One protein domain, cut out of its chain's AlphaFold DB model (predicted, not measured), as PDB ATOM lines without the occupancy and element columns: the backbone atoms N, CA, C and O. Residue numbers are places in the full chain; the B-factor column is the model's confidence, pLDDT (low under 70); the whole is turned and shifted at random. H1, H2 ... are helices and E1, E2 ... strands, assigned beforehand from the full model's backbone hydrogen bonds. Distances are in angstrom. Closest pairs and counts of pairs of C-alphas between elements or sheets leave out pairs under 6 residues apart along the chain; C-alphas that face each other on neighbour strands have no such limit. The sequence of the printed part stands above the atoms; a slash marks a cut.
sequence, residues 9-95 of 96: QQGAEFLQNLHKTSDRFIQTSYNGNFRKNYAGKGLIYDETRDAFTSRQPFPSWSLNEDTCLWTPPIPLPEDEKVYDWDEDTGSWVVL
ATOM      1  N   GLN A   9      64.529 112.507  88.667       91.31
ATOM      2  CA  GLN A   9      63.207 112.452  89.296       91.31
ATOM      3  C   GLN A   9      62.646 111.025  89.296       91.31
ATOM      4  O   GLN A   9      62.191 110.541  90.330       91.31
ATOM      5  N   GLN A  10      62.728 110.312  88.167       91.62
ATOM      6  CA  GLN A  10      62.265 108.921  88.090       91.62
ATOM      7  C   GLN A  10      63.076 107.990  89.000       91.62
ATOM      8  O   GLN A  10      62.513 107.082  89.617       91.62
ATOM      9  N   GLY A  11      64.390 108.209  89.094       92.69
ATOM     10  CA  GLY A  11      65.259 107.463  90.005       92.69
ATOM     11  C   GLY A  11      64.906 107.717  91.472       92.69
ATOM     12  O   GLY A  11      64.760 106.770  92.247       92.69
ATOM     13  N   ALA A  12      64.701 108.981  91.842       94.88
ATOM     14  CA  ALA A  12      64.314 109.369  93.193       94.88
ATOM     15  C   ALA A  12      62.949 108.781  93.587       94.88
ATOM     16  O   ALA A  12      62.826 108.183  94.657       94.88
ATOM     17  N   GLU A  13      61.949 108.862  92.705       94.75
ATOM     18  CA  GLU A  13      60.620 108.272  92.923       94.75
ATOM     19  C   GLU A  13      60.681 106.752  93.086       94.75
ATOM     20  O   GLU A  13      59.982 106.179  93.927       94.75
ATOM     21  N   PHE A  14      61.518 106.070  92.300       94.75
ATOM     22  CA  PHE A  14      61.723 104.633  92.444       94.75
ATOM     23  C   PHE A  14      62.267 104.283  93.837       94.75
ATOM     24  O   PHE A  14      61.720 103.398  94.499       94.75
ATOM     25  N   LEU A  15      63.292 104.998  94.312       96.19
ATOM     26  CA  LEU A  15      63.906 104.760  95.623       96.19
ATOM     27  C   LEU A  15      62.953 105.083  96.780       96.19
ATOM     28  O   LEU A  15      62.834 104.288  97.714       96.19
ATOM     29  N   GLN A  16      62.206 106.183  96.693       97.38
ATOM     30  CA  GLN A  16      61.155 106.525  97.659       97.38
ATOM     31  C   GLN A  16      60.100 105.418  97.761       97.38
ATOM     32  O   GLN A  16      59.759 104.967  98.857       97.38
ATOM     33  N   ASN A  17      59.633 104.907  96.618       96.62
ATOM     34  CA  ASN A  17      58.656 103.821  96.567       96.62
ATOM     35  C   ASN A  17      59.212 102.484  97.067       96.62
ATOM     36  O   ASN A  17      58.465 101.718  97.691       96.62
ATOM     37  N   LEU A  18      60.483 102.188  96.792       97.31
ATOM     38  CA  LEU A  18      61.162 100.966  97.224       97.31
ATOM     39  C   LEU A  18      61.357 100.948  98.742       97.31
ATOM     40  O   LEU A  18      61.039  99.954  99.392       97.31
ATOM     41  N   HIS A  19      61.827 102.060  99.307       97.50
ATOM     42  CA  HIS A  19      62.132 102.186 100.732       97.50
ATOM     43  C   HIS A  19      60.951 102.677 101.580       97.50
ATOM     44  O   HIS A  19      61.072 102.736 102.800       97.50
ATOM     45  N   LYS A  20      59.807 102.995 100.955       97.62
ATOM     46  CA  LYS A  20      58.612 103.553 101.617       97.62
ATOM     47  C   LYS A  20      58.944 104.799 102.442       97.62
ATOM     48  O   LYS A  20      58.507 104.939 103.580       97.62
ATOM     49  N   THR A  21      59.717 105.697 101.839       97.50
ATOM     50  CA  THR A  21      60.197 106.934 102.459       97.50
ATOM     51  C   THR A  21      59.865 108.150 101.595       97.50
ATOM     52  O   THR A  21      59.638 108.025 100.394       97.50
ATOM     53  N   SER A  22      59.864 109.329 102.212       95.38
ATOM     54  CA  SER A  22      59.831 110.632 101.540       95.38
ATOM     55  C   SER A  22      61.208 111.306 101.510       95.38
ATOM     56  O   SER A  22      61.292 112.516 101.307       95.38
ATOM     57  N   ASP A  23      62.279 110.549 101.765       96.25
ATOM     58  CA  ASP A  23      63.645 111.066 101.730       96.25
ATOM     59  C   ASP A  23      63.999 111.646 100.360       96.25
ATOM     60  O   ASP A  23      63.515 111.211  99.308       96.25
ATOM     61  N   ARG A  24      64.889 112.638 100.380       94.38
ATOM     62  CA  ARG A  24      65.425 113.243  99.168       94.38
ATOM     63  C   ARG A  24      66.611 112.434  98.659       94.38
ATOM     64  O   ARG A  24      67.661 112.400  99.297       94.38
ATOM     65  N   PHE A  25      66.459 111.862  97.474       94.75
ATOM     66  CA  PHE A  25      67.546 111.224  96.741       94.75
ATOM     67  C   PHE A  25      68.095 112.204  95.708       94.75
ATOM     68  O   PHE A  25      67.326 112.760  94.931       94.75
ATOM     69  N   ILE A  26      69.410 112.414  95.725       94.12
ATOM     70  CA  ILE A  26      70.122 113.258  94.763       94.12
ATOM     71  C   ILE A  26      71.019 112.357  93.924       94.12
ATOM     72  O   ILE A  26      71.783 111.557  94.472       94.12
ATOM     73  N   GLN A  27      70.931 112.477  92.604       92.50
ATOM     74  CA  GLN A  27      71.751 111.676  91.699       92.50
ATOM     75  C   GLN A  27      73.202 112.182  91.702       92.50
ATOM     76  O   GLN A  27      73.459 113.384  91.729       92.50
ATOM     77  N   THR A  28      74.170 111.273  91.636       91.31
ATOM     78  CA  THR A  28      75.604 111.600  91.580       91.31
ATOM     79  C   THR A  28      76.270 110.879  90.412       91.31
ATOM     80  O   THR A  28      75.808 109.807  90.017       91.31
ATOM     81  N   SER A  29      77.372 111.425  89.889       85.38
ATOM     82  CA  SER A  29      78.125 110.826  88.783       85.38
ATOM     83  C   SER A  29      79.587 110.573  89.120       85.38
ATOM     84  O   SER A  29      80.293 111.479  89.556       85.38
ATOM     85  N   TYR A  30      80.071 109.356  88.864       81.75
ATOM     86  CA  TYR A  30      81.475 108.994  89.088       81.75
ATOM     87  C   TYR A  30      82.440 109.689  88.111       81.75
ATOM     88  O   TYR A  30      83.639 109.731  88.367       81.75
ATOM     89  N   ASN A  31      81.934 110.206  86.986       81.06
ATOM     90  CA  ASN A  31      82.735 110.830  85.929       81.06
ATOM     91  C   ASN A  31      82.608 112.362  85.877       81.06
ATOM     92  O   ASN A  31      83.155 112.972  84.966       81.06
ATOM     93  N   GLY A  32      81.886 112.983  86.818       74.94
ATOM     94  CA  GLY A  32      81.747 114.444  86.881       74.94
ATOM     95  C   GLY A  32      81.009 115.080  85.694       74.94
ATOM     96  O   GLY A  32      81.090 116.289  85.509       74.94
ATOM     97  N   ASN A  33      80.282 114.298  84.883       82.12
ATOM     98  CA  ASN A  33      79.520 114.828  83.742       82.12
ATOM     99  C   ASN A  33      78.365 115.762  84.155       82.12
ATOM    100  O   ASN A  33      77.890 116.546  83.337       82.12
ATOM    101  N   PHE A  34      77.887 115.658  85.395       82.31
ATOM    102  CA  PHE A  34      76.932 116.573  86.015       82.31
ATOM    103  C   PHE A  34      77.191 116.600  87.523       82.31
ATOM    104  O   PHE A  34      77.560 115.568  88.094       82.31
ATOM    105  N   ARG A  35      76.985 117.772  88.142       90.38
ATOM    106  CA  ARG A  35      77.476 118.142  89.484       90.38
ATOM    107  C   ARG A  35      79.000 118.142  89.577       90.38
ATOM    108  O   ARG A  35      79.679 117.337  88.948       90.38
ATOM    109  N   LYS A  36      79.564 119.046  90.380       89.81
ATOM    110  CA  LYS A  36      81.031 119.232  90.421       89.81
ATOM    111  C   LYS A  36      81.791 118.038  91.010       89.81
ATOM    112  O   LYS A  36      82.870 117.709  90.536       89.81
ATOM    113  N   ASN A  37      81.224 117.379  92.020       92.06
ATOM    114  CA  ASN A  37      81.905 116.352  92.812       92.06
ATOM    115  C   ASN A  37      81.026 115.113  92.978       92.06
ATOM    116  O   ASN A  37      79.806 115.229  93.042       92.06
ATOM    117  N   TYR A  38      81.641 113.938  93.119       93.25
ATOM    118  CA  TYR A  38      80.928 112.698  93.430       93.25
ATOM    119  C   TYR A  38      80.490 112.654  94.901       93.25
ATOM    120  O   TYR A  38      81.233 113.067  95.792       93.25
ATOM    121  N   ALA A  39      79.301 112.114  95.175       93.75
ATOM    122  CA  ALA A  39      78.833 111.885  96.534       93.75
ATOM    123  C   ALA A  39      79.717 110.862  97.268       93.75
ATOM    124  O   ALA A  39      79.979 109.766  96.783       93.75
ATOM    125  N   GLY A  40      80.122 111.207  98.487       92.06
ATOM    126  CA  GLY A  40      80.900 110.357  99.379       92.06
ATOM    127  C   GLY A  40      80.309 110.361 100.784       92.06
ATOM    128  O   GLY A  40      79.538 111.251 101.156       92.06
ATOM    129  N   LYS A  41      80.674 109.364 101.596       92.62
ATOM    130  CA  LYS A  41      80.240 109.300 102.996       92.62
ATOM    131  C   LYS A  41      80.725 110.549 103.743       92.62
ATOM    132  O   LYS A  41      81.918 110.819 103.774       92.62
ATOM    133  N   GLY A  42      79.798 111.278 104.365       91.06
ATOM    134  CA  GLY A  42      80.092 112.505 105.117       91.06
ATOM    135  C   GLY A  42      80.029 113.800 104.298       91.06
ATOM    136  O   GLY A  42      80.113 114.876 104.889       91.06
ATOM    137  N   LEU A  43      79.836 113.720 102.976       94.62
ATOM    138  CA  LEU A  43      79.576 114.901 102.154       94.62
ATOM    139  C   LEU A  43      78.125 115.369 102.295       94.62
ATOM    140  O   LEU A  43      77.222 114.601 102.637       94.62
ATOM    141  N   ILE A  44      77.911 116.644 101.999       94.12
ATOM    142  CA  ILE A  44      76.614 117.310 101.951       94.12
ATOM    143  C   ILE A  44      76.410 117.819 100.529       94.12
ATOM    144  O   ILE A  44      77.355 118.257  99.876       94.12
ATOM    145  N   TYR A  45      75.175 117.750 100.042       95.12
ATOM    146  CA  TYR A  45      74.815 118.366  98.773       95.12
ATOM    147  C   TYR A  45      74.522 119.857  98.972       95.12
ATOM    148  O   TYR A  45      73.607 120.213  99.716       95.12
ATOM    149  N   ASP A  46      75.305 120.706  98.311       95.06
ATOM    150  CA  ASP A  46      75.093 122.146  98.201       95.06
ATOM    151  C   ASP A  46      74.293 122.445  96.927       95.06
ATOM    152  O   ASP A  46      74.808 122.357  95.811       95.06
ATOM    153  N   GLU A  47      73.023 122.803  97.105       94.00
ATOM    154  CA  GLU A  47      72.093 123.123  96.016       94.00
ATOM    155  C   GLU A  47      72.457 124.400  95.261       94.00
ATOM    156  O   GLU A  47      72.172 124.508  94.072       94.00
ATOM    157  N   THR A  48      73.082 125.371  95.931       94.31
ATOM    158  CA  THR A  48      73.436 126.649  95.295       94.31
ATOM    159  C   THR A  48      74.581 126.450  94.312       94.31
ATOM    160  O   THR A  48      74.627 127.085  93.261       94.31
ATOM    161  N   ARG A  49      75.508 125.553  94.657       93.44
ATOM    162  CA  ARG A  49      76.714 125.276  93.869       93.44
ATOM    163  C   ARG A  49      76.612 124.028  92.997       93.44
ATOM    164  O   ARG A  49      77.553 123.741  92.258       93.44
ATOM    165  N   ASP A  50      75.502 123.303  93.113       94.25
ATOM    166  CA  ASP A  50      75.250 121.998  92.504       94.25
ATOM    167  C   ASP A  50      76.432 121.024  92.685       94.25
ATOM    168  O   ASP A  50      77.018 120.489  91.738       94.25
ATOM    169  N   ALA A  51      76.839 120.838  93.942       94.94
ATOM    170  CA  ALA A  51      78.039 120.083  94.285       94.94
ATOM    171  C   ALA A  51      77.871 119.276  95.571       94.94
ATOM    172  O   ALA A  51      77.279 119.732  96.546       94.94
ATOM    173  N   PHE A  52      78.468 118.087  95.606       95.12
ATOM    174  CA  PHE A  52      78.725 117.396  96.863       95.12
ATOM    175  C   PHE A  52      80.013 117.951  97.475       95.12
ATOM    176  O   PHE A  52      81.072 117.933  96.852       95.12
ATOM    177  N   THR A  53      79.944 118.477  98.690       94.62
ATOM    178  CA  THR A  53      81.097 119.076  99.367       94.62
ATOM    179  C   THR A  53      81.145 118.629 100.819       94.62
ATOM    180  O   THR A  53      80.125 118.281 101.420       94.62
ATOM    181  N   SER A  54      82.341 118.569 101.393       94.44
ATOM    182  CA  SER A  54      82.476 118.301 102.820       94.44
ATOM    183  C   SER A  54      82.098 119.552 103.605       94.44
ATOM    184  O   SER A  54      82.099 120.672 103.086       94.44
ATOM    185  N   ARG A  55      81.842 119.389 104.904       93.88
ATOM    186  CA  ARG A  55      81.918 120.540 105.810       93.88
ATOM    187  C   ARG A  55      83.328 121.127 105.764       93.88
ATOM    188  O   ARG A  55      84.275 120.406 105.439       93.88
ATOM    189  N   GLN A  56      83.438 122.412 106.091       95.25
ATOM    190  CA  GLN A  56      84.721 123.089 106.236       95.25
ATOM    191  C   GLN A  56      85.624 122.275 107.180       95.25
ATOM    192  O   GLN A  56      85.227 122.082 108.332       95.25
ATOM    193  N   PRO A  57      86.780 121.763 106.709       94.75
ATOM    194  CA  PRO A  57      87.672 120.950 107.533       94.75
ATOM    195  C   PRO A  57      88.287 121.767 108.668       94.75
ATOM    196  O   PRO A  57      88.276 121.330 109.814       94.75
ATOM    197  N   PHE A  58      88.744 122.980 108.342       96.62
ATOM    198  CA  PHE A  58      89.355 123.916 109.278       96.62
ATOM    199  C   PHE A  58      88.924 125.359 108.978       96.62
ATOM    200  O   PHE A  58      88.741 125.693 107.802       96.62
ATOM    201  N   PRO A  59      88.782 126.229 109.996       97.62
ATOM    202  CA  PRO A  59      88.390 127.628 109.814       97.62
ATOM    203  C   PRO A  59      89.259 128.420 108.828       97.62
ATOM    204  O   PRO A  59      88.727 129.265 108.105       97.62
ATOM    205  N   SER A  60      90.564 128.146 108.767       97.81
ATOM    206  CA  SER A  60      91.498 128.816 107.855       97.81
ATOM    207  C   SER A  60      91.353 128.400 106.386       97.81
ATOM    208  O   SER A  60      91.832 129.102 105.492       97.81
ATOM    209  N   TRP A  61      90.680 127.281 106.108       98.00
ATOM    210  CA  TRP A  61      90.506 126.782 104.748       98.00
ATOM    211  C   TRP A  61      89.363 127.511 104.050       98.00
ATOM    212  O   TRP A  61      88.302 127.747 104.628       98.00
ATOM    213  N   SER A  62      89.558 127.813 102.771       97.25
ATOM    214  CA  SER A  62      88.574 128.513 101.943       97.25
ATOM    215  C   SER A  62      88.004 127.586 100.876       97.25
ATOM    216  O   SER A  62      88.727 126.779 100.289       97.25
ATOM    217  N   LEU A  63      86.700 127.687 100.618       96.19
ATOM    218  CA  LEU A  63      86.061 126.921  99.554       96.19
ATOM    219  C   LEU A  63      86.464 127.516  98.202       96.19
ATOM    220  O   LEU A  63      86.250 128.702  97.953       96.19
ATOM    221  N   ASN A  64      87.024 126.696  97.319       95.50
ATOM    222  CA  ASN A  64      87.179 127.071  95.924       95.50
ATOM    223  C   ASN A  64      85.797 126.997  95.264       95.50
ATOM    224  O   ASN A  64      85.230 125.917  95.134       95.50
ATOM    225  N   GLU A  65      85.235 128.137  94.872       93.62
ATOM    226  CA  GLU A  65      83.879 128.220  94.315       93.62
ATOM    227  C   GLU A  65      83.738 127.488  92.967       93.62
ATOM    228  O   GLU A  65      82.667 126.958  92.656       93.62
ATOM    229  N   ASP A  66      84.817 127.364  92.192       92.31
ATOM    230  CA  ASP A  66      84.804 126.679  90.897       92.31
ATOM    231  C   ASP A  66      84.740 125.158  91.071       92.31
ATOM    232  O   ASP A  66      83.932 124.500  90.414       92.31
ATOM    233  N   THR A  67      85.522 124.598  92.000       93.06
ATOM    234  CA  THR A  67      85.615 123.139  92.225       93.06
ATOM    235  C   THR A  67      84.759 122.634  93.389       93.06
ATOM    236  O   THR A  67      84.486 121.442  93.500       93.06
ATOM    237  N   CYS A  68      84.312 123.528  94.269       95.00
ATOM    238  CA  CYS A  68      83.646 123.217  95.539       95.00
ATOM    239  C   CYS A  68      84.470 122.309  96.466       95.00
ATOM    240  O   CYS A  68      83.911 121.554  97.269       95.00
ATOM    241  N   LEU A  69      85.798 122.401  96.359       93.81
ATOM    242  CA  LEU A  69      86.760 121.750  97.242       93.81
ATOM    243  C   LEU A  69      87.367 122.767  98.207       93.81
ATOM    244  O   LEU A  69      87.602 123.926  97.855       93.81
ATOM    245  N   TRP A  70      87.632 122.329  99.433       95.75
ATOM    246  CA  TRP A  70      88.294 123.160 100.431       95.75
ATOM    247  C   TRP A  70      89.787 123.237 100.139       95.75
ATOM    248  O   TRP A  70      90.434 122.213  99.931       95.75
ATOM    249  N   THR A  71      90.320 124.457 100.136       96.19
ATOM    250  CA  THR A  71      91.735 124.727  99.881       96.19
ATOM    251  C   THR A  71      92.387 125.284 101.148       96.19
ATOM    252  O   THR A  71      91.850 126.239 101.724       96.19
ATOM    253  N   PRO A  72      93.525 124.723 101.589       96.88
ATOM    254  CA  PRO A  72      94.319 125.280 102.679       96.88
ATOM    255  C   PRO A  72      94.948 126.623 102.265       96.88
ATOM    256  O   PRO A  72      95.197 126.843 101.076       96.88
ATOM    257  N   PRO A  73      95.263 127.518 103.218       97.00
ATOM    258  CA  PRO A  73      95.946 128.777 102.915       97.00
ATOM    259  C   PRO A  73      97.407 128.573 102.485       97.00
ATOM    260  O   PRO A  73      97.958 129.405 101.764       97.00
ATOM    261  N   ILE A  74      98.034 127.469 102.911       96.75
ATOM    262  CA  ILE A  74      99.397 127.083 102.535       96.75
ATOM    263  C   ILE A  74      99.337 125.752 101.771       96.75
ATOM    264  O   ILE A  74      98.764 124.791 102.292       96.75
ATOM    265  N   PRO A  75      99.932 125.651 100.567       95.88
ATOM    266  CA  PRO A  75      99.984 124.399  99.816       95.88
ATOM    267  C   PRO A  75     100.653 123.269 100.606       95.88
ATOM    268  O   PRO A  75     101.628 123.501 101.321       95.88
ATOM    269  N   LEU A  76     100.129 122.049 100.462       95.06
ATOM    270  CA  LEU A  76     100.766 120.839 100.983       95.06
ATOM    271  C   LEU A  76     102.160 120.676 100.340       95.06
ATOM    272  O   LEU A  76     102.264 120.850  99.122       95.06
ATOM    273  N   PRO A  77     103.221 120.350 101.102       96.12
ATOM    274  CA  PRO A  77     104.540 120.086 100.534       96.12
ATOM    275  C   PRO A  77     104.532 118.934  99.515       96.12
ATOM    276  O   PRO A  77     103.889 117.910  99.727       96.12
ATOM    277  N   GLU A  78     105.284 119.089  98.423       95.75
ATOM    278  CA  GLU A  78     105.442 118.078  97.364       95.75
ATOM    279  C   GLU A  78     106.623 117.132  97.660       95.75
ATOM    280  O   GLU A  78     107.575 117.034  96.885       95.75
ATOM    281  N   ASP A  79     106.600 116.461  98.812       95.50
ATOM    282  CA  ASP A  79     107.559 115.403  99.153       95.50
ATOM    283  C   ASP A  79     106.846 114.076  99.483       95.50
ATOM    284  O   ASP A  79     105.626 113.968  99.394       95.50
ATOM    285  N   GLU A  80     107.604 113.019  99.790       95.00
ATOM    286  CA  GLU A  80     107.040 111.687 100.075       95.00
ATOM    287  C   GLU A  80     106.519 111.538 101.518       95.00
ATOM    288  O   GLU A  80     106.207 110.426 101.950       95.00
ATOM    289  N   LYS A  81     106.448 112.627 102.294       95.88
ATOM    290  CA  LYS A  81     105.989 112.577 103.686       95.88
ATOM    291  C   LYS A  81     104.480 112.754 103.774       95.88
ATOM    292  O   LYS A  81     103.831 113.334 102.907       95.88
ATOM    293  N   VAL A  82     103.923 112.266 104.875       95.75
ATOM    294  CA  VAL A  82     102.520 112.478 105.225       95.75
ATOM    295  C   VAL A  82     102.441 113.670 106.170       95.75
ATOM    296  O   VAL A  82     103.253 113.781 107.085       95.75
ATOM    297  N   TYR A  83     101.465 114.551 105.958       97.12
ATOM    298  CA  TYR A  83     101.240 115.713 106.812       97.12
ATOM    299  C   TYR A  83      99.806 115.755 107.320       97.12
ATOM    300  O   TYR A  83      98.882 115.310 106.636       97.12
ATOM    301  N   ASP A  84      99.639 116.369 108.484       96.62
ATOM    302  CA  ASP A  84      98.364 116.872 108.979       96.62
ATOM    303  C   ASP A  84      98.409 118.402 109.077       96.62
ATOM    304  O   ASP A  84      99.486 119.002 109.169       96.62
ATOM    305  N   TRP A  85      97.247 119.048 109.005       97.56
ATOM    306  CA  TRP A  85      97.145 120.502 109.115       97.56
ATOM    307  C   TRP A  85      96.979 120.910 110.580       97.56
ATOM    308  O   TRP A  85      95.972 120.581 111.208       97.56
ATOM    309  N   ASP A  86      97.942 121.660 111.114       97.19
ATOM    310  CA  ASP A  86      97.829 122.289 112.429       97.19
ATOM    311  C   ASP A  86      97.189 123.673 112.269       97.19
ATOM    312  O   ASP A  86      97.793 124.610 111.735       97.19
ATOM    313  N   GLU A  87      95.934 123.789 112.708       97.62
ATOM    314  CA  GLU A  87      95.162 125.031 112.637       97.62
ATOM    315  C   GLU A  87      95.660 126.097 113.621       97.62
ATOM    316  O   GLU A  87      95.560 127.287 113.322       97.62
ATOM    317  N   ASP A  88      96.216 125.694 114.766       96.81
ATOM    318  CA  ASP A  88      96.679 126.627 115.794       96.81
ATOM    319  C   ASP A  88      97.968 127.329 115.348       96.81
ATOM    320  O   ASP A  88      98.155 128.524 115.601       96.81
ATOM    321  N   THR A  89      98.855 126.609 114.656       96.75
ATOM    322  CA  THR A  89     100.086 127.184 114.090       96.75
ATOM    323  C   THR A  89      99.924 127.663 112.649       96.75
ATOM    324  O   THR A  89     100.769 128.419 112.162       96.75
ATOM    325  N   GLY A  90      98.858 127.246 111.961       96.62
ATOM    326  CA  GLY A  90      98.596 127.564 110.559       96.62
ATOM    327  C   GLY A  90      99.621 126.942 109.611       96.62
ATOM    328  O   GLY A  90     100.074 127.608 108.678       96.62
ATOM    329  N   SER A  91     100.041 125.700 109.866       97.25
ATOM    330  CA  SER A  91     101.098 125.028 109.100       97.25
ATOM    331  C   SER A  91     100.914 123.513 109.015       97.25
ATOM    332  O   SER A  91     100.286 122.899 109.868       97.25
ATOM    333  N   TRP A  92     101.547 122.891 108.021       97.62
ATOM    334  CA  TRP A  92     101.618 121.434 107.899       97.62
ATOM    335  C   TRP A  92     102.614 120.823 108.891       97.62
ATOM    336  O   TRP A  92     103.769 121.252 108.952       97.62
ATOM    337  N   VAL A  93     102.190 119.787 109.614       97.31
ATOM    338  CA  VAL A  93     103.015 119.010 110.550       97.31
ATOM    339  C   VAL A  93     103.192 117.599 110.000       97.31
ATOM    340  O   VAL A  93     102.218 116.960 109.617       97.31
ATOM    341  N   VAL A  94     104.438 117.121 109.932       97.06
ATOM    342  CA  VAL A  94     104.747 115.757 109.468       97.06
ATOM    343  C   VAL A  94     104.159 114.740 110.447       97.06
ATOM    344  O   VAL A  94     104.359 114.866 111.655       97.06
ATOM    345  N   LEU A  95     103.464 113.734 109.921       94.06
ATOM    346  CA  LEU A  95     103.065 112.545 110.668       94.06
ATOM    347  C   LEU A  95     104.177 111.493 110.554       94.06
ATOM    348  O   LEU A  95     104.540 111.110 109.440       94.06
TER     349      LEU A  95
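This is residues 9 to 95 of the 96 residues of an uncharacterized protein of marine metagenome (UniProt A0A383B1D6). With little regular structure, this is a loose string of parts: hairpin E3-E4 at one end, small hairpin E1-E2 near the middle and helix H1 at the other end, joined by two winding links. The 87 printed residues run H1, E1, E2, E3, E4, with 27 in named elements, class mixed; both two-stranded sheets are antiparallel. The radius of gyration of the C-alphas is 17.3 A, loose; the spans are 50 by 25 by 24 A.

E3 is residues 82 to 86, 13.0 A; E4, residues 91 to 95, 12.7 A, ends at C-alpha 95 (103.065, 112.545, 110.668). E1 is residues 44 to 46; E2 is residues 51 to 53. H1, residues 9 to 19, 15.4 A, begins at C-alpha 9 (63.207, 112.452, 89.296).

Hairpin E3 and E4 is antiparallel at 138 degrees, with N 84 and O 93 within hydrogen-bond range at 2.9 A. Hairpin E1 and E2 is antiparallel at 139 degrees, with N 44 and O 53 at 2.8 A. E2 and E3 are apart. H1 is apart from E2, E3 and E4; its every O i to N i+4 pair is within hydrogen-bond range.

The farthest C-alphas, Asn 17 and Thr 89, are 50.7 A apart. Links H1 to E1, 24 residues, and E2 to E3, 28 residues, are long. The printed part has no cut; no printed residue is under 70 in pLDDT.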